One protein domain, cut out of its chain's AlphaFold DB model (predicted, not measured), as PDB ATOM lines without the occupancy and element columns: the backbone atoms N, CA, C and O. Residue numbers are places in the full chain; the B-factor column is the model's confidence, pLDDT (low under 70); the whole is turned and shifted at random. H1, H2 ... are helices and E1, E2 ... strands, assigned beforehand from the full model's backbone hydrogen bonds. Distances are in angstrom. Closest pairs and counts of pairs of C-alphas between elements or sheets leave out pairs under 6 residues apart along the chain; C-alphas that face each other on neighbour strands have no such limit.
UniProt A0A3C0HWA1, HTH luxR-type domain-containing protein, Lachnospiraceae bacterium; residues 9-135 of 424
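This is residues 9 to 135 of the 424 residues of the protein "HTH luxR-type domain-containing protein" of Lachnospiraceae bacterium (UniProt A0A3C0HWA1). One strongly twisted sheet of six strands runs through the domain, with a short helix on each face: H1 over the edge strand E4, and H2 over E6, toward the other edge. Long loops surround it, and residues 95 to 96 and 100 to 101 pair briefly with the edge strand E5. The printed part has 127 residues, with E1, E2, E3, H1, E4, H2, E5 and E6 along the chain; the sheet is mixed, in the order E4, E3, E2, E1, E6, E5. The class is mixed, helices and strands, with 60 residues, under half, in named elements. The whole is compact, with a radius of gyration of the C-alphas of 15.0 A and spans of 41 by 33 by 26 A.

E1, residues 9 to 13, and E2, residues 25 to 33, form an antiparallel hairpin, with N 11 and O 29 2.8 A apart. E2 bends by 65 degrees at residue 28. E2 and E3, residues 46 to 50, form the next hairpin, with N 47 and O 32 2.8 A apart; E1, E2 and E3 are a meander, each strand the antiparallel neighbour of the one before. H1, residues 53 to 58, leads to E4, residues 62 to 68, parallel to E3 at 22 degrees, with N 48 and O 62 2.8 A apart. E3, H1 and E4 are a strand-helix-strand unit, two parallel neighbour strands with a helix between, and its crossover is right-handed. H1 is on the sheet over E4; the closest C-alphas, of Ala 56 and Asn 62, are 6.7 A apart. H2, residues 77 to 84, is on the opposite face, at a height over the sheet of 8.9 A. It lies over E6, residues 123 to 132, along the strands, at 3 degrees on the local plane; their closest C-alphas, of Met 83 and Thr 123, are 6.3 A apart. E5, residues 108 to 117, forms an antiparallel hairpin with E6, with N 114 and O 127 2.8 A apart. E6 is also antiparallel to E1, with N 12 and O 126 2.8 A apart. In H1 and H2 every O i to N i+4 pair is within hydrogen-bond range.

E1 (9 to 13) begins at C-alpha 9, (-6.642, 21.936, 24.781), and spans 14.0 A. E2 (25 to 33) spans 23.4 A, E3 (46 to 50) 12.1 A, H1 (53 to 58) 8.7 A, E4 (62 to 68) 12.8 A and H2 (77 to 84) 10.4 A. E5 (108 to 117) spans 27.7 A. E6 (123 to 132) spans 25.4 A and ends at C-alpha 132, (-0.711, 12.707, 26.598).

The two C-alphas farthest apart, of Ser 20 and Asn 40, are 44.3 A apart. The printed part has no cut. The links E1 to E2, E2 to E3 and H2 to E5 are long. The mean pLDDT of the printed part is 87.0; residue 22, residues 37 to 43 and residues 86 to 91 are under 70.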
ATOM      1  N   ALA A   9      -5.239  21.543  24.778       95.25
ATOM      2  CA  ALA A   9      -6.642  21.936  24.781       95.25
ATOM      3  C   ALA A   9      -7.146  22.016  23.345       95.25
ATOM      4  O   ALA A   9      -6.412  22.432  22.442       95.25
ATOM      5  N   PHE A  10      -8.398  21.630  23.128       96.25
ATOM      6  CA  PHE A  10      -8.960  21.583  21.789       96.25
ATOM      7  C   PHE A  10     -10.445  21.927  21.766       96.25
ATOM      8  O   PHE A  10     -11.165  21.794  22.757       96.25
ATOM      9  N   TYR A  11     -10.903  22.327  20.588       96.06
ATOM     10  CA  TYR A  11     -12.290  22.193  20.192       96.06
ATOM     11  C   TYR A  11     -12.370  21.809  18.717       96.06
ATOM     12  O   TYR A  11     -11.578  22.275  17.898       96.06
ATOM     13  N   PHE A  12     -13.354  20.987  18.384       95.25
ATOM     14  CA  PHE A  12     -13.704  20.590  17.030       95.25
ATOM     15  C   PHE A  12     -15.175  20.910  16.798       95.25
ATOM     16  O   PHE A  12     -16.019  20.631  17.645       95.25
ATOM     17  N   LEU A  13     -15.486  21.497  15.652       93.88
ATOM     18  CA  LEU A  13     -16.839  21.785  15.202       93.88
ATOM     19  C   LEU A  13     -17.184  20.838  14.056       93.88
ATOM     20  O   LEU A  13     -16.329  20.498  13.238       93.88
ATOM     21  N   ASN A  14     -18.445  20.420  13.986       90.81
ATOM     22  CA  ASN A  14     -18.959  19.544  12.934       90.81
ATOM     23  C   ASN A  14     -19.178  20.330  11.627       90.81
ATOM     24  O   ASN A  14     -20.294  20.481  11.136       90.81
ATOM     25  N   THR A  15     -18.100  20.908  11.113       89.75
ATOM     26  CA  THR A  15     -18.042  21.736   9.910       89.75
ATOM     27  C   THR A  15     -16.654  21.607   9.294       89.75
ATOM     28  O   THR A  15     -15.703  21.276   9.998       89.75
ATOM     29  N   THR A  16     -16.535  21.879   8.001       89.12
ATOM     30  CA  THR A  16     -15.269  21.848   7.263       89.12
ATOM     31  C   THR A  16     -15.070  23.174   6.536       89.12
ATOM     32  O   THR A  16     -16.027  23.834   6.137       89.12
ATOM     33  N   VAL A  17     -13.817  23.589   6.376       85.00
ATOM     34  CA  VAL A  17     -13.414  24.726   5.537       85.00
ATOM     35  C   VAL A  17     -13.414  24.319   4.059       85.00
ATOM     36  O   VAL A  17     -13.479  25.179   3.179       85.00
ATOM     37  N   ASN A  18     -13.341  23.016   3.774       81.00
ATOM     38  CA  ASN A  18     -13.299  22.479   2.425       81.00
ATOM     39  C   ASN A  18     -14.406  21.440   2.180       81.00
ATOM     40  O   ASN A  18     -14.205  20.239   2.350       81.00
ATOM     41  N   ASP A  19     -15.549  21.914   1.683       74.50
ATOM     42  CA  ASP A  19     -16.705  21.081   1.314       74.50
ATOM     43  C   ASP A  19     -16.461  20.179   0.087       74.50
ATOM     44  O   ASP A  19     -17.303  19.353  -0.258       74.50
ATOM     45  N   SER A  20     -15.330  20.345  -0.612       74.94
ATOM     46  CA  SER A  20     -15.011  19.568  -1.820       74.94
ATOM     47  C   SER A  20     -14.235  18.276  -1.548       74.94
ATOM     48  O   SER A  20     -14.020  17.491  -2.474       74.94
ATOM     49  N   LEU A  21     -13.807  18.041  -0.301       73.12
ATOM     50  CA  LEU A  21     -13.107  16.815   0.075       73.12
ATOM     51  C   LEU A  21     -14.098  15.654   0.258       73.12
ATOM     52  O   LEU A  21     -15.159  15.846   0.849       73.12
ATOM     53  N   PRO A  22     -13.761  14.443  -0.225       67.31
ATOM     54  CA  PRO A  22     -14.607  13.266  -0.035       67.31
ATOM     55  C   PRO A  22     -14.647  12.819   1.433       67.31
ATOM     56  O   PRO A  22     -15.648  12.259   1.878       67.31
ATOM     57  N   ASP A  23     -13.573  13.087   2.179       77.56
ATOM     58  CA  ASP A  23     -13.429  12.689   3.571       77.56
ATOM     59  C   ASP A  23     -13.990  13.765   4.502       77.56
ATOM     60  O   ASP A  23     -13.616  14.941   4.443       77.56
ATOM     61  N   LYS A  24     -14.887  13.348   5.401       83.19
ATOM     62  CA  LYS A  24     -15.459  14.235   6.413       83.19
ATOM     63  C   LYS A  24     -14.338  14.747   7.325       83.19
ATOM     64  O   LYS A  24     -13.539  13.965   7.832       83.19
ATOM     65  N   SER A  25     -14.297  16.056   7.544       88.50
ATOM     66  CA  SER A  25     -13.302  16.720   8.390       88.50
ATOM     67  C   SER A  25     -13.982  17.648   9.390       88.50
ATOM     68  O   SER A  25     -15.091  18.128   9.148       88.50
ATOM     69  N   TYR A  26     -13.312  17.884  10.512       91.62
ATOM     70  CA  TYR A  26     -13.736  18.801  11.558       91.62
ATOM     71  C   TYR A  26     -12.792  19.997  11.627       91.62
ATOM     72  O   TYR A  26     -11.588  19.858  11.868       91.62
ATOM     73  N   SER A  27     -13.366  21.180  11.468       93.06
ATOM     74  CA  SER A  27     -12.697  22.452  11.676       93.06
ATOM     75  C   SER A  27     -12.613  22.757  13.166       93.06
ATOM     76  O   SER A  27     -13.524  22.450  13.936       93.06
ATOM     77  N   GLY A  28     -11.525  23.373  13.607       93.31
ATOM     78  CA  GLY A  28     -11.341  23.639  15.024       93.31
ATOM     79  C   GLY A  28      -9.978  24.202  15.374       93.31
ATOM     80  O   GLY A  28      -9.204  24.611  14.508       93.31
ATOM     81  N   LEU A  29      -9.698  24.208  16.671       95.12
ATOM     82  CA  LEU A  29      -8.416  24.588  17.241       95.12
ATOM     83  C   LEU A  29      -7.921  23.445  18.111       95.12
ATOM     84  O   LEU A  29      -8.663  22.940  18.946       95.12
ATOM     85  N   TYR A  30      -6.655  23.083  17.967       95.69
ATOM     86  CA  TYR A  30      -6.004  22.132  18.854       95.69
ATOM     87  C   TYR A  30      -4.621  22.667  19.199       95.69
ATOM     88  O   TYR A  30      -3.740  22.753  18.342       95.69
ATOM     89  N   LEU A  31      -4.463  23.058  20.461       94.38
ATOM     90  CA  LEU A  31      -3.228  23.549  21.049       94.38
ATOM     91  C   LEU A  31      -2.587  22.465  21.908       94.38
ATOM     92  O   LEU A  31      -3.274  21.768  22.654       94.38
ATOM     93  N   LYS A  32      -1.264  22.376  21.840       92.25
ATOM     94  CA  LYS A  32      -0.463  21.430  22.613       92.25
ATOM     95  C   LYS A  32       0.719  22.132  23.246       92.25
ATOM     96  O   LYS A  32       1.197  23.134  22.720       92.25
ATOM     97  N   TYR A  33       1.235  21.591  24.340       90.50
ATOM     98  CA  TYR A  33       2.565  21.974  24.787       90.50
ATOM     99  C   TYR A  33       3.618  21.375  23.857       90.50
ATOM    100  O   TYR A  33       3.631  20.173  23.615       90.50
ATOM    101  N   ALA A  34       4.514  22.222  23.352       84.50
ATOM    102  CA  ALA A  34       5.632  21.803  22.512       84.50
ATOM    103  C   ALA A  34       6.623  20.924  23.287       84.50
ATOM    104  O   ALA A  34       7.290  20.073  22.712       84.50
ATOM    105  N   ASN A  35       6.701  21.146  24.599       80.62
ATOM    106  CA  ASN A  35       7.680  20.550  25.481       80.62
ATOM    107  C   ASN A  35       7.031  20.172  26.816       80.62
ATOM    108  O   ASN A  35       6.355  20.992  27.433       80.62
ATOM    109  N   ILE A  36       7.269  18.944  27.278       79.75
ATOM    110  CA  ILE A  36       6.756  18.425  28.552       79.75
ATOM    111  C   ILE A  36       7.961  17.896  29.334       79.75
ATOM    112  O   ILE A  36       8.469  16.822  29.023       79.75
ATOM    113  N   TYR A  37       8.455  18.672  30.309       63.31
ATOM    114  CA  TYR A  37       9.731  18.364  30.976       63.31
ATOM    115  C   TYR A  37       9.643  18.000  32.471       63.31
ATOM    116  O   TYR A  37      10.594  17.402  32.961       63.31
ATOM    117  N   ALA A  38       8.556  18.288  33.206       61.31
ATOM    118  CA  ALA A  38       8.331  17.804  34.586       61.31
ATOM    119  C   ALA A  38       6.934  18.192  35.129       61.31
ATOM    120  O   ALA A  38       6.240  18.996  34.515       61.31
ATOM    121  N   GLU A  39       6.584  17.690  36.327       53.75
ATOM    122  CA  GLU A  39       5.347  17.957  37.107       53.75
ATOM    123  C   GLU A  39       4.965  19.443  37.248       53.75
ATOM    124  O   GLU A  39       3.805  19.744  37.492       53.75
ATOM    125  N   ASN A  40       5.919  20.369  37.102       56.00
ATOM    126  CA  ASN A  40       5.708  21.814  37.222       56.00
ATOM    127  C   ASN A  40       6.590  22.588  36.231       56.00
ATOM    128  O   ASN A  40       7.456  23.371  36.632       56.00
ATOM    129  N   THR A  41       6.422  22.383  34.925       53.06
ATOM    130  CA  THR A  41       7.081  23.270  33.961       53.06
ATOM    131  C   THR A  41       6.409  24.645  33.954       53.06
ATOM    132  O   THR A  41       5.324  24.841  33.419       53.06
ATOM    133  N   ILE A  42       7.095  25.620  34.553       52.44
ATOM    134  CA  ILE A  42       6.650  27.016  34.717       52.44
ATOM    135  C   ILE A  42       6.572  27.768  33.364       52.44
ATOM    136  O   ILE A  42       5.971  28.836  33.289       52.44
ATOM    137  N   HIS A  43       7.091  27.191  32.272       58.09
ATOM    138  CA  HIS A  43       7.106  27.794  30.934       58.09
ATOM    139  C   HIS A  43       6.969  26.737  29.826       58.09
ATOM    140  O   HIS A  43       7.938  26.431  29.133       58.09
ATOM    141  N   ASN A  44       5.781  26.152  29.659       72.00
ATOM    142  CA  ASN A  44       5.518  25.360  28.458       72.00
ATOM    143  C   ASN A  44       5.207  26.301  27.289       72.00
ATOM    144  O   ASN A  44       4.250  27.075  27.343       72.00
ATOM    145  N   GLU A  45       5.995  26.214  26.221       84.12
ATOM    146  CA  GLU A  45       5.631  26.826  24.947       84.12
ATOM    147  C   GLU A  45       4.431  26.085  24.357       84.12
ATOM    148  O   GLU A  45       4.379  24.853  24.364       84.12
ATOM    149  N   VAL A  46       3.459  26.840  23.853       89.06
ATOM    150  CA  VAL A  46       2.280  26.288  23.187       89.06
ATOM    151  C   VAL A  46       2.539  26.252  21.686       89.06
ATOM    152  O   VAL A  46       3.024  27.225  21.110       89.06
ATOM    153  N   CYS A  47       2.185  25.143  21.047       93.12
ATOM    154  CA  CYS A  47       2.168  25.007  19.603       93.12
ATOM    155  C   CYS A  47       0.758  24.695  19.087       93.12
ATOM    156  O   CYS A  47      -0.082  24.105  19.773       93.12
ATOM    157  N   LEU A  48       0.498  25.117  17.852       95.75
ATOM    158  CA  LEU A  48      -0.736  24.852  17.131       95.75
ATOM    159  C   LEU A  48      -0.623  23.506  16.409       95.75
ATOM    160  O   LEU A  48       0.126  23.380  15.440       95.75
ATOM    161  N   PHE A  49      -1.390  22.513  16.853       94.94
ATOM    162  CA  PHE A  49      -1.466  21.195  16.222       94.94
ATOM    163  C   PHE A  49      -2.516  21.145  15.104       94.94
ATOM    164  O   PHE A  49      -2.246  20.581  14.043       94.94
ATOM    165  N   ARG A  50      -3.686  21.771  15.307       94.88
ATOM    166  CA  ARG A  50      -4.738  21.961  14.287       94.88
ATOM    167  C   ARG A  50      -5.344  23.358  14.369       94.88
ATOM    168  O   ARG A  50      -5.430  23.913  15.462       94.88
ATOM    169  N   GLY A  51      -5.776  23.906  13.236       94.00
ATOM    170  CA  GLY A  51      -6.424  25.220  13.137       94.00
ATOM    171  C   GLY A  51      -5.683  26.200  12.227       94.00
ATOM    172  O   GLY A  51      -4.682  25.854  11.609       94.00
ATOM    173  N   PHE A  52      -6.165  27.439  12.122       93.56
ATOM    174  CA  PHE A  52      -5.674  28.411  11.136       93.56
ATOM    175  C   PHE A  52      -4.243  28.904  11.409       93.56
ATOM    176  O   PHE A  52      -3.965  29.560  12.414       93.56
ATOM    177  N   SER A  53      -3.344  28.691  10.446       93.94
ATOM    178  CA  SER A  53      -1.942  29.125  10.542       93.94
ATOM    179  C   SER A  53      -1.762  30.648  10.536       93.94
ATOM    180  O   SER A  53      -0.780  31.156  11.073       93.94
ATOM    181  N   THR A  54      -2.706  31.396   9.960       93.75
ATOM    182  CA  THR A  54      -2.705  32.867   9.985       93.75
ATOM    183  C   THR A  54      -2.857  33.409  11.403       93.75
ATOM    184  O   THR A  54      -2.124  34.320  11.777       93.75
ATOM    185  N   ILE A  55      -3.738  32.802  12.207       91.31
ATOM    186  CA  ILE A  55      -3.948  33.165  13.615       91.31
ATOM    187  C   ILE A  55      -2.691  32.852  14.431       91.31
ATOM    188  O   ILE A  55      -2.252  33.687  15.218       91.31
ATOM    189  N   ALA A  56      -2.074  31.687  14.206       93.00
ATOM    190  CA  ALA A  56      -0.821  31.330  14.868       93.00
ATOM    191  C   ALA A  56       0.289  32.357  14.605       93.00
ATOM    192  O   ALA A  56       0.929  32.811  15.546       93.00
ATOM    193  N   ARG A  57       0.462  32.797  13.351       93.25
ATOM    194  CA  ARG A  57       1.447  33.833  12.995       93.25
ATOM    195  C   ARG A  57       1.156  35.184  13.645       93.25
ATOM    196  O   ARG A  57       2.086  35.849  14.078       93.25
ATOM    197  N   GLU A  58      -0.110  35.597  13.712       95.31
ATOM    198  CA  GLU A  58      -0.497  36.858  14.363       95.31
ATOM    199  C   GLU A  58      -0.216  36.833  15.873       95.31
ATOM    200  O   GLU A  58       0.137  37.855  16.460       95.31
ATOM    201  N   LYS A  59      -0.381  35.667  16.505       92.50
ATOM    202  CA  LYS A  59      -0.207  35.474  17.952       92.50
ATOM    203  C   LYS A  59       1.171  34.952  18.357       92.50
ATOM    204  O   LYS A  59       1.346  34.646  19.531       92.50
ATOM    205  N   ASP A  60       2.114  34.861  17.420       92.38
ATOM    206  CA  ASP A  60       3.464  34.323  17.642       92.38
ATOM    207  C   ASP A  60       3.462  32.901  18.250       92.38
ATOM    208  O   ASP A  60       4.236  32.561  19.141       92.38
ATOM    209  N   ILE A  61       2.531  32.059  17.789       93.69
ATOM    210  CA  ILE A  61       2.401  30.653  18.191       93.69
ATOM    211  C   ILE A  61       3.064  29.775  17.130       93.69
ATOM    212  O   ILE A  61       2.740  29.852  15.943       93.69
ATOM    213  N   ASN A  62       3.953  28.885  17.563       93.69
ATOM    214  CA  ASN A  62       4.617  27.940  16.668       93.69
ATOM    215  C   ASN A  62       3.632  26.900  16.118       93.69
ATOM    216  O   ASN A  62       2.755  26.416  16.830       93.69
ATOM    217  N   LEU A  63       3.799  26.504  14.857       95.00
ATOM    218  CA  LEU A  63       3.071  25.364  14.299       95.00
ATOM    219  C   LEU A  63       3.746  24.061  14.730       95.00
ATOM    220  O   LEU A  63       4.975  23.969  14.746       95.00
ATOM    221  N   HIS A  64       2.950  23.041  15.041       94.19
ATOM    222  CA  HIS A  64       3.471  21.691  15.218       94.19
ATOM    223  C   HIS A  64       4.079  21.174  13.902       94.19
ATOM    224  O   HIS A  64       3.619  21.529  12.815       94.19
ATOM    225  N   SER A  65       5.090  20.304  13.976       90.81
ATOM    226  CA  SER A  65       5.788  19.770  12.791       90.81
ATOM    227  C   SER A  65       4.859  19.027  11.824       90.81
ATOM    228  O   SER A  65       5.071  19.049  10.616       90.81
ATOM    229  N   THR A  66       3.807  18.413  12.361       92.81
ATOM    230  CA  THR A  66       2.749  17.706  11.622       92.81
ATOM    231  C   THR A  66       1.418  18.457  11.646       92.81
ATOM    232  O   THR A  66       0.339  17.862  11.697       92.81
ATOM    233  N   TRP A  67       1.487  19.790  11.679       95.25
ATOM    234  CA  TRP A  67       0.306  20.642  11.637       95.25
ATOM    235  C   TRP A  67      -0.523  20.379  10.375       95.25
ATOM    236  O   TRP A  67       0.003  20.288   9.265       95.25
ATOM    237  N   GLN A  68      -1.837  20.315  10.565       92.38
ATOM    238  CA  GLN A  68      -2.835  20.324   9.502       92.38
ATOM    239  C   GLN A  68      -3.925  21.339   9.862       92.38
ATOM    240  O   GLN A  68      -4.107  21.666  11.036       92.38
ATOM    241  N   LEU A  69      -4.667  21.843   8.874       92.31
ATOM    242  CA  LEU A  69      -5.739  22.807   9.139       92.31
ATOM    243  C   LEU A  69      -6.891  22.177   9.940       92.31
ATOM    244  O   LEU A  69      -7.396  22.808  10.865       92.31
ATOM    245  N   GLU A  70      -7.272  20.944   9.602       92.12
ATOM    246  CA  GLU A  70      -8.481  20.273  10.094       92.12
ATOM    247  C   GLU A  70      -8.171  18.881  10.649       92.12
ATOM    248  O   GLU A  70      -7.119  18.296  10.379       92.12
ATOM    249  N   THR A  71      -9.094  18.354  11.449       91.25
ATOM    250  CA  THR A  71      -9.027  16.991  11.982       91.25
ATOM    251  C   THR A  71      -9.874  16.072  11.110       91.25
ATOM    252  O   THR A  71     -11.068  16.304  10.956       91.25
ATOM    253  N   LEU A  72      -9.279  15.013  10.563       90.12
ATOM    254  CA  LEU A  72     -10.008  14.015   9.777       90.12
ATOM    255  C   LEU A  72     -10.981  13.225  10.665       90.12
ATOM    256  O   LEU A  72     -10.590  12.750  11.739       90.12
ATOM    257  N   ALA A  73     -12.222  13.049  10.211       87.56
ATOM    258  CA  ALA A  73     -13.169  12.139  10.850       87.56
ATOM    259  C   ALA A  73     -12.659  10.692  10.763       87.56
ATOM    260  O   ALA A  73     -11.958  10.321   9.823       87.56
ATOM    261  N   GLY A  74     -12.987   9.874  11.759       87.69
ATOM    262  CA  GLY A  74     -12.453   8.519  11.920       87.69
ATOM    263  C   GLY A  74     -11.146   8.458  12.713       87.69
ATOM    264  O   GLY A  74     -10.721   7.368  13.088       87.69
ATOM    265  N   SER A  75     -10.516   9.603  13.011       88.50
ATOM    266  CA  SER A  75      -9.320   9.639  13.867       88.50
ATOM    267  C   SER A  75      -9.636   9.257  15.316       88.50
ATOM    268  O   SER A  75      -8.782   8.689  15.993       88.50
ATOM    269  N   PHE A  76     -10.843   9.584  15.795       92.06
ATOM    270  CA  PHE A  76     -11.249   9.432  17.194       92.06
ATOM    271  C   PHE A  76     -12.707   8.937  17.264       92.06
ATOM    272  O   PHE A  76     -13.624   9.756  17.382       92.06
ATOM    273  N   PRO A  77     -12.942   7.611  17.207       91.00
ATOM    274  CA  PRO A  77     -14.278   7.022  17.093       91.00
ATOM    275  C   PRO A  77     -15.316   7.528  18.103       91.00
ATOM    276  O   PRO A  77     -16.473   7.739  17.746       91.00
ATOM    277  N   GLU A  78     -14.927   7.757  19.358       91.19
ATOM    278  CA  GLU A  78     -15.848   8.241  20.398       91.19
ATOM    279  C   GLU A  78     -16.279   9.701  20.165       91.19
ATOM    280  O   GLU A  78     -17.431  10.058  20.415       91.19
ATOM    281  N   ILE A  79     -15.384  10.539  19.628       91.56
ATOM    282  CA  ILE A  79     -15.709  11.911  19.209       91.56
ATOM    283  C   ILE A  79     -16.588  11.881  17.956       91.56
ATOM    284  O   ILE A  79     -17.570  12.616  17.882       91.56
ATOM    285  N   ASP A  80     -16.280  11.017  16.987       90.50
ATOM    286  CA  ASP A  80     -17.097  10.852  15.782       90.50
ATOM    287  C   ASP A  80     -18.531  10.427  16.121       90.50
ATOM    288  O   ASP A  80     -19.499  10.966  15.572       90.50
ATOM    289  N   LYS A  81     -18.675   9.492  17.065       89.38
ATOM    290  CA  LYS A  81     -19.970   9.053  17.589       89.38
ATOM    291  C   LYS A  81     -20.745  10.223  18.195       89.38
ATOM    292  O   LYS A  81     -21.870  10.479  17.781       89.38
ATOM    293  N   LEU A  82     -20.120  11.000  19.081       87.81
ATOM    294  CA  LEU A  82     -20.741  12.191  19.671       87.81
ATOM    295  C   LEU A  82     -21.202  13.212  18.612       87.81
ATOM    296  O   LEU A  82     -22.264  13.809  18.742       87.81
ATOM    297  N   MET A  83     -20.408  13.407  17.557       85.38
ATOM    298  CA  MET A  83     -20.671  14.374  16.480       85.38
ATOM    299  C   MET A  83     -21.710  13.889  15.452       85.38
ATOM    300  O   MET A  83     -22.141  14.664  14.592       85.38
ATOM    301  N   SER A  84     -22.070  12.603  15.473       83.19
ATOM    302  CA  SER A  84     -23.027  11.978  14.549       83.19
ATOM    303  C   SER A  84     -24.365  11.652  15.208       83.19
ATOM    304  O   SER A  84     -25.402  11.710  14.538       83.19
ATOM    305  N   ASP A  85     -24.354  11.377  16.509       76.00
ATOM    306  CA  ASP A  85     -25.550  11.148  17.302       76.00
ATOM    307  C   ASP A  85     -26.370  12.445  17.399       76.00
ATOM    308  O   ASP A  85     -25.937  13.456  17.944       76.00
ATOM    309  N   LYS A  86     -27.606  12.416  16.884       64.12
ATOM    310  CA  LYS A  86     -28.584  13.519  17.010       64.12
ATOM    311  C   LYS A  86     -29.276  13.543  18.379       64.12
ATOM    312  O   LYS A  86     -30.417  13.985  18.493       64.12
ATOM    313  N   THR A  87     -28.637  12.977  19.390       62.47
ATOM    314  CA  THR A  87     -29.208  12.846  20.725       62.47
ATOM    315  C   THR A  87     -29.049  14.177  21.450       62.47
ATOM    316  O   THR A  87     -27.971  14.767  21.403       62.47
ATOM    317  N   GLU A  88     -30.103  14.655  22.117       64.56
ATOM    318  CA  GLU A  88     -30.015  15.818  23.006       64.56
ATOM    319  C   GLU A  88     -29.056  15.480  24.154       64.56
ATOM    320  O   GLU A  88     -29.401  14.757  25.092       64.56
ATOM    321  N   ALA A  89     -27.813  15.939  24.039       67.06
ATOM    322  CA  ALA A  89     -26.817  15.786  25.084       67.06
ATOM    323  C   ALA A  89     -27.015  16.894  26.126       67.06
ATOM    324  O   ALA A  89     -27.303  18.042  25.796       67.06
ATOM    325  N   SER A  90     -26.868  16.552  27.406       68.88
ATOM    326  CA  SER A  90     -26.887  17.551  28.480       68.88
ATOM    327  C   SER A  90     -25.588  18.360  28.465       68.88
ATOM    328  O   SER A  90     -24.522  17.801  28.199       68.88
ATOM    329  N   SER A  91     -25.643  19.648  28.813       62.81
ATOM    330  CA  SER A  91     -24.450  20.498  28.968       62.81
ATOM    331  C   SER A  91     -23.488  19.995  30.043       62.81
ATOM    332  O   SER A  91     -22.306  20.322  30.010       62.81
ATOM    333  N   ASP A  92     -23.994  19.188  30.977       70.69
ATOM    334  CA  ASP A  92     -23.201  18.578  32.044       70.69
ATOM    335  C   ASP A  92     -22.641  17.207  31.642       70.69
ATOM    336  O   ASP A  92     -21.978  16.546  32.443       70.69
ATOM    337  N   SER A  93     -22.910  16.741  30.416       85.75
ATOM    338  CA  SER A  93     -22.338  15.485  29.940       85.75
ATOM    339  C   SER A  93     -20.864  15.672  29.588       85.75
ATOM    340  O   SER A  93     -20.475  16.589  28.872       85.75
ATOM    341  N   TYR A  94     -20.024  14.793  30.114       92.06
ATOM    342  CA  TYR A  94     -18.612  14.708  29.771       92.06
ATOM    343  C   TYR A  94     -18.206  13.243  29.735       92.06
ATOM    344  O   TYR A  94     -18.864  12.384  30.325       92.06
ATOM    345  N   PHE A  95     -17.126  12.950  29.033       93.00
ATOM    346  CA  PHE A  95     -16.562  11.611  28.981       93.00
ATOM    347  C   PHE A  95     -15.065  11.681  28.753       93.00
ATOM    348  O   PHE A  95     -14.512  12.718  28.379       93.00
ATOM    349  N   LEU A  96     -14.407  10.560  28.991       95.06
ATOM    350  CA  LEU A  96     -12.986  10.416  28.782       95.06
ATOM    351  C   LEU A  96     -12.780   9.328  27.728       95.06
ATOM    352  O   LEU A  96     -13.293   8.224  27.862       95.06
ATOM    353  N   THR A  97     -12.054   9.648  26.663       94.56
ATOM    354  CA  THR A  97     -11.848   8.710  25.551       94.56
ATOM    355  C   THR A  97     -11.006   7.509  25.957       94.56
ATOM    356  O   THR A  97     -10.328   7.527  26.988       94.56
ATOM    357  N   SER A  98     -10.961   6.513  25.083       92.94
ATOM    358  CA  SER A  98      -9.898   5.509  25.037       92.94
ATOM    359  C   SER A  98      -8.545   6.157  24.681       92.94
ATOM    360  O   SER A  98      -8.451   7.369  24.434       92.94
ATOM    361  N   VAL A  99      -7.459   5.378  24.708       93.31
ATOM    362  CA  VAL A  99      -6.124   5.888  24.349       93.31
ATOM    363  C   VAL A  99      -5.923   5.784  22.847       93.31
ATOM    364  O   VAL A  99      -5.909   4.692  22.290       93.31
ATOM    365  N   TYR A 100      -5.686   6.919  22.199       91.88
ATOM    366  CA  TYR A 100      -5.484   6.990  20.759       91.88
ATOM    367  C   TYR A 100      -4.057   7.372  20.406       91.88
ATOM    368  O   TYR A 100      -3.435   8.216  21.054       91.88
ATOM    369  N   LYS A 101      -3.548   6.792  19.316       91.44
ATOM    370  CA  LYS A 101      -2.332   7.288  18.680       91.44
ATOM    371  C   LYS A 101      -2.678   8.551  17.903       91.44
ATOM    372  O   LYS A 101      -3.513   8.522  17.004       91.44
ATOM    373  N   LEU A 102      -2.037   9.657  18.253       91.44
ATOM    374  CA  LEU A 102      -2.312  10.930  17.611       91.44
ATOM    375  C   LEU A 102      -1.806  10.896  16.150       91.44
ATOM    376  O   LEU A 102      -0.635  10.548  15.938       91.44
ATOM    377  N   PRO A 103      -2.641  11.246  15.148       89.50
ATOM    378  CA  PRO A 103      -2.288  11.122  13.735       89.50
ATOM    379  C   PRO A 103      -0.973  11.818  13.387       89.50
ATOM    380  O   PRO A 103      -0.693  12.913  13.873       89.50
ATOM    381  N   ASP A 104      -0.173  11.170  12.540       86.44
ATOM    382  CA  ASP A 104       1.146  11.635  12.089       86.44
ATOM    383  C   ASP A 104       2.204  11.777  13.194       86.44
ATOM    384  O   ASP A 104       3.304  12.268  12.945       86.44
ATOM    385  N   THR A 105       1.920  11.329  14.417       89.62
ATOM    386  CA  THR A 105       2.870  11.385  15.532       89.62
ATOM    387  C   THR A 105       3.103  10.004  16.146       89.62
ATOM    388  O   THR A 105       2.420   9.020  15.853       89.62
ATOM    389  N   TRP A 106       4.110   9.919  17.011       87.44
ATOM    390  CA  TRP A 106       4.345   8.757  17.870       87.44
ATOM    391  C   TRP A 106       3.608   8.872  19.213       87.44
ATOM    392  O   TRP A 106       3.650   7.938  20.012       87.44
ATOM    393  N   GLU A 107       2.948  10.001  19.472       90.69
ATOM    394  CA  GLU A 107       2.319  10.281  20.753       90.69
ATOM    395  C   GLU A 107       1.026   9.485  20.920       90.69
ATOM    396  O   GLU A 107       0.247   9.300  19.984       90.69
ATOM    397  N   SER A 108       0.794   9.030  22.146       92.31
ATOM    398  CA  SER A 108      -0.483   8.457  22.565       92.31
ATOM    399  C   SER A 108      -1.171   9.434  23.505       92.31
ATOM    400  O   SER A 108      -0.522  10.005  24.387       92.31
ATOM    401  N   VAL A 109      -2.462   9.656  23.296       93.94
ATOM    402  CA  VAL A 109      -3.239  10.684  23.984       93.94
ATOM    403  C   VAL A 109      -4.605  10.159  24.383       93.94
ATOM    404  O   VAL A 109      -5.151   9.249  23.762       93.94
ATOM    405  N   ARG A 110      -5.161  10.778  25.413       94.81
ATOM    406  CA  ARG A 110      -6.542  10.622  25.841       94.81
ATOM    407  C   ARG A 110      -7.194  11.997  25.871       94.81
ATOM    408  O   ARG A 110      -6.520  12.984  26.164       94.81
ATOM    409  N   PHE A 111      -8.481  12.073  25.582       95.50
ATOM    410  CA  PHE A 111      -9.226  13.320  25.557       95.50
ATOM    411  C   PHE A 111     -10.299  13.312  26.628       95.50
ATOM    412  O   PHE A 111     -11.115  12.397  26.702       95.50
ATOM    413  N   PHE A 112     -10.303  14.356  27.447       95.31
ATOM    414  CA  PHE A 112     -11.451  14.698  28.267       95.31
ATOM    415  C   PHE A 112     -12.375  15.580  27.432       95.31
ATOM    416  O   PHE A 112     -11.981  16.687  27.065       95.31
ATOM    417  N   CYS A 113     -13.566  15.085  27.116       94.81
ATOM    418  CA  CYS A 113     -14.469  15.658  26.127       94.81
ATOM    419  C   CYS A 113     -15.753  16.183  26.773       94.81
ATOM    420  O   CYS A 113     -16.371  15.507  27.594       94.81
ATOM    421  N   VAL A 114     -16.178  17.362  26.327       93.62
ATOM    422  CA  VAL A 114     -17.450  18.010  26.664       93.62
ATOM    423  C   VAL A 114     -18.124  18.428  25.351       93.62
ATOM    424  O   VAL A 114     -17.459  19.048  24.512       93.62
ATOM    425  N   PRO A 115     -19.404  18.096  25.113       93.06
ATOM    426  CA  PRO A 115     -20.090  18.486  23.892       93.06
ATOM    427  C   PRO A 115     -20.331  19.997  23.852       93.06
ATOM    428  O   PRO A 115     -20.661  20.633  24.852       93.06
ATOM    429  N   ILE A 116     -20.206  20.569  22.658       92.19
ATOM    430  CA  ILE A 116     -20.639  21.930  22.356       92.19
ATOM    431  C   ILE A 116     -22.038  21.825  21.768       92.19
ATOM    432  O   ILE A 116     -22.233  21.192  20.728       92.19
ATOM    433  N   LEU A 117     -22.996  22.459  22.433       91.19
ATOM    434  CA  LEU A 117     -24.406  22.412  22.072       91.19
ATOM    435  C   LEU A 117     -24.841  23.726  21.424       91.19
ATOM    436  O   LEU A 117     -24.344  24.799  21.773       91.19
ATOM    437  N   ASP A 118     -25.788  23.644  20.494       89.12
ATOM    438  CA  ASP A 118     -26.527  24.814  20.034       89.12
ATOM    439  C   ASP A 118     -27.649  25.211  21.015       89.12
ATOM    440  O   ASP A 118     -27.855  24.596  22.063       89.12
ATOM    441  N   ALA A 119     -28.404  26.257  20.670       87.06
ATOM    442  CA  ALA A 119     -29.527  26.740  21.477       87.06
ATOM    443  C   ALA A 119     -30.680  25.726  21.628       87.06
ATOM    444  O   ALA A 119     -31.553  25.930  22.470       87.06
ATOM    445  N   TYR A 120     -30.697  24.664  20.820       84.31
ATOM    446  CA  TYR A 120     -31.712  23.615  20.824       84.31
ATOM    447  C   TYR A 120     -31.216  22.326  21.495       84.31
ATOM    448  O   TYR A 120     -31.944  21.340  21.501       84.31
ATOM    449  N   GLY A 121     -29.999  22.313  22.057       83.81
ATOM    450  CA  GLY A 121     -29.418  21.128  22.696       83.81
ATOM    451  C   GLY A 121     -28.832  20.106  21.717       83.81
ATOM    452  O   GLY A 121     -28.528  18.983  22.114       83.81
ATOM    453  N   THR A 122     -28.655  20.471  20.445       87.75
ATOM    454  CA  THR A 122     -28.012  19.609  19.445       87.75
ATOM    455  C   THR A 122     -26.497  19.765  19.510       87.75
ATOM    456  O   THR A 122     -25.984  20.884  19.539       87.75
ATOM    457  N   THR A 123     -25.765  18.651  19.473       90.31
ATOM    458  CA  THR A 123     -24.299  18.663  19.405       90.31
ATOM    459  C   THR A 123     -23.813  19.248  18.078       90.31
ATOM    460  O   THR A 123     -24.014  18.673  17.009       90.31
ATOM    461  N   ILE A 124     -23.119  20.383  18.151       91.62
ATOM    462  CA  ILE A 124     -22.472  21.054  17.010       91.62
ATOM    463  C   ILE A 124     -20.946  20.930  17.042       91.62
ATOM    464  O   ILE A 124     -20.267  21.276  16.072       91.62
ATOM    465  N   GLY A 125     -20.395  20.444  18.152       92.56
ATOM    466  CA  GLY A 125     -18.964  20.316  18.351       92.56
ATOM    467  C   GLY A 125     -18.598  19.535  19.606       92.56
ATOM    468  O   GLY A 125     -19.456  19.115  20.377       92.56
ATOM    469  N   VAL A 126     -17.299  19.410  19.843       94.38
ATOM    470  CA  VAL A 126     -16.713  18.918  21.091       94.38
ATOM    471  C   VAL A 126     -15.582  19.853  21.499       94.38
ATOM    472  O   VAL A 126     -14.823  20.316  20.653       94.38
ATOM    473  N   CYS A 127     -15.452  20.138  22.785       95.31
ATOM    474  CA  CYS A 127     -14.285  20.806  23.353       95.31
ATOM    475  C   CYS A 127     -13.720  19.993  24.504       95.31
ATOM    476  O   CYS A 127     -14.411  19.159  25.087       95.31
ATOM    477  N   GLY A 128     -12.463  20.238  24.843       95.38
ATOM    478  CA  GLY A 128     -11.836  19.429  25.860       95.38
ATOM    479  C   GLY A 128     -10.362  19.677  26.074       95.38
ATOM    480  O   GLY A 128      -9.760  20.621  25.551       95.38
ATOM    481  N   TYR A 129      -9.791  18.764  26.847       95.50
ATOM    482  CA  TYR A 129      -8.379  18.736  27.179       95.50
ATOM    483  C   TYR A 129      -7.738  17.446  26.683       95.50
ATOM    484  O   TYR A 129      -8.327  16.370  26.767       95.50
ATOM    485  N   GLU A 130      -6.516  17.566  26.184       94.69
ATOM    486  CA  GLU A 130      -5.654  16.435  25.865       94.69
ATOM    487  C   GLU A 130      -4.836  16.050  27.101       94.69
ATOM    488  O   GLU A 130      -4.304  16.906  27.814       94.69
ATOM    489  N   ILE A 131      -4.705  14.748  27.321       94.12
ATOM    490  CA  ILE A 131      -3.830  14.135  28.310       94.12
ATOM    491  C   ILE A 131      -2.920  13.154  27.564       94.12
ATOM    492  O   ILE A 131      -3.305  12.020  27.270       94.12
ATOM    493  N   SER A 132      -1.704  13.583  27.223       92.62
ATOM    494  CA  SER A 132      -0.711  12.707  26.598       92.62
ATOM    495  C   SER A 132      -0.204  11.659  27.584       92.62
ATOM    496  O   SER A 132      -0.103  11.913  28.785       92.62
ATOM    497  N   SER A 133       0.163  10.476  27.092       91.31
ATOM    498  CA  SER A 133       0.686   9.402  27.947       91.31
ATOM    499  C   SER A 133       1.988   9.803  28.643       91.31
ATOM    500  O   SER A 133       2.237   9.377  29.767       91.31
ATOM    501  N   LEU A 134       2.790  10.669  28.011       88.25
ATOM    502  CA  LEU A 134       3.979  11.256  28.629       88.25
ATOM    503  C   LEU A 134       3.610  12.226  29.758       88.25
ATOM    504  O   LEU A 134       4.195  12.171  30.833       88.25
ATOM    505  N   TYR A 135       2.627  13.103  29.538       89.50
ATOM    506  CA  TYR A 135       2.153  14.003  30.586       89.50
ATOM    507  C   TYR A 135       1.569  13.224  31.766       89.50
ATOM    508  O   TYR A 135       1.883  13.528  32.915       89.50
TER     509      TYR A 135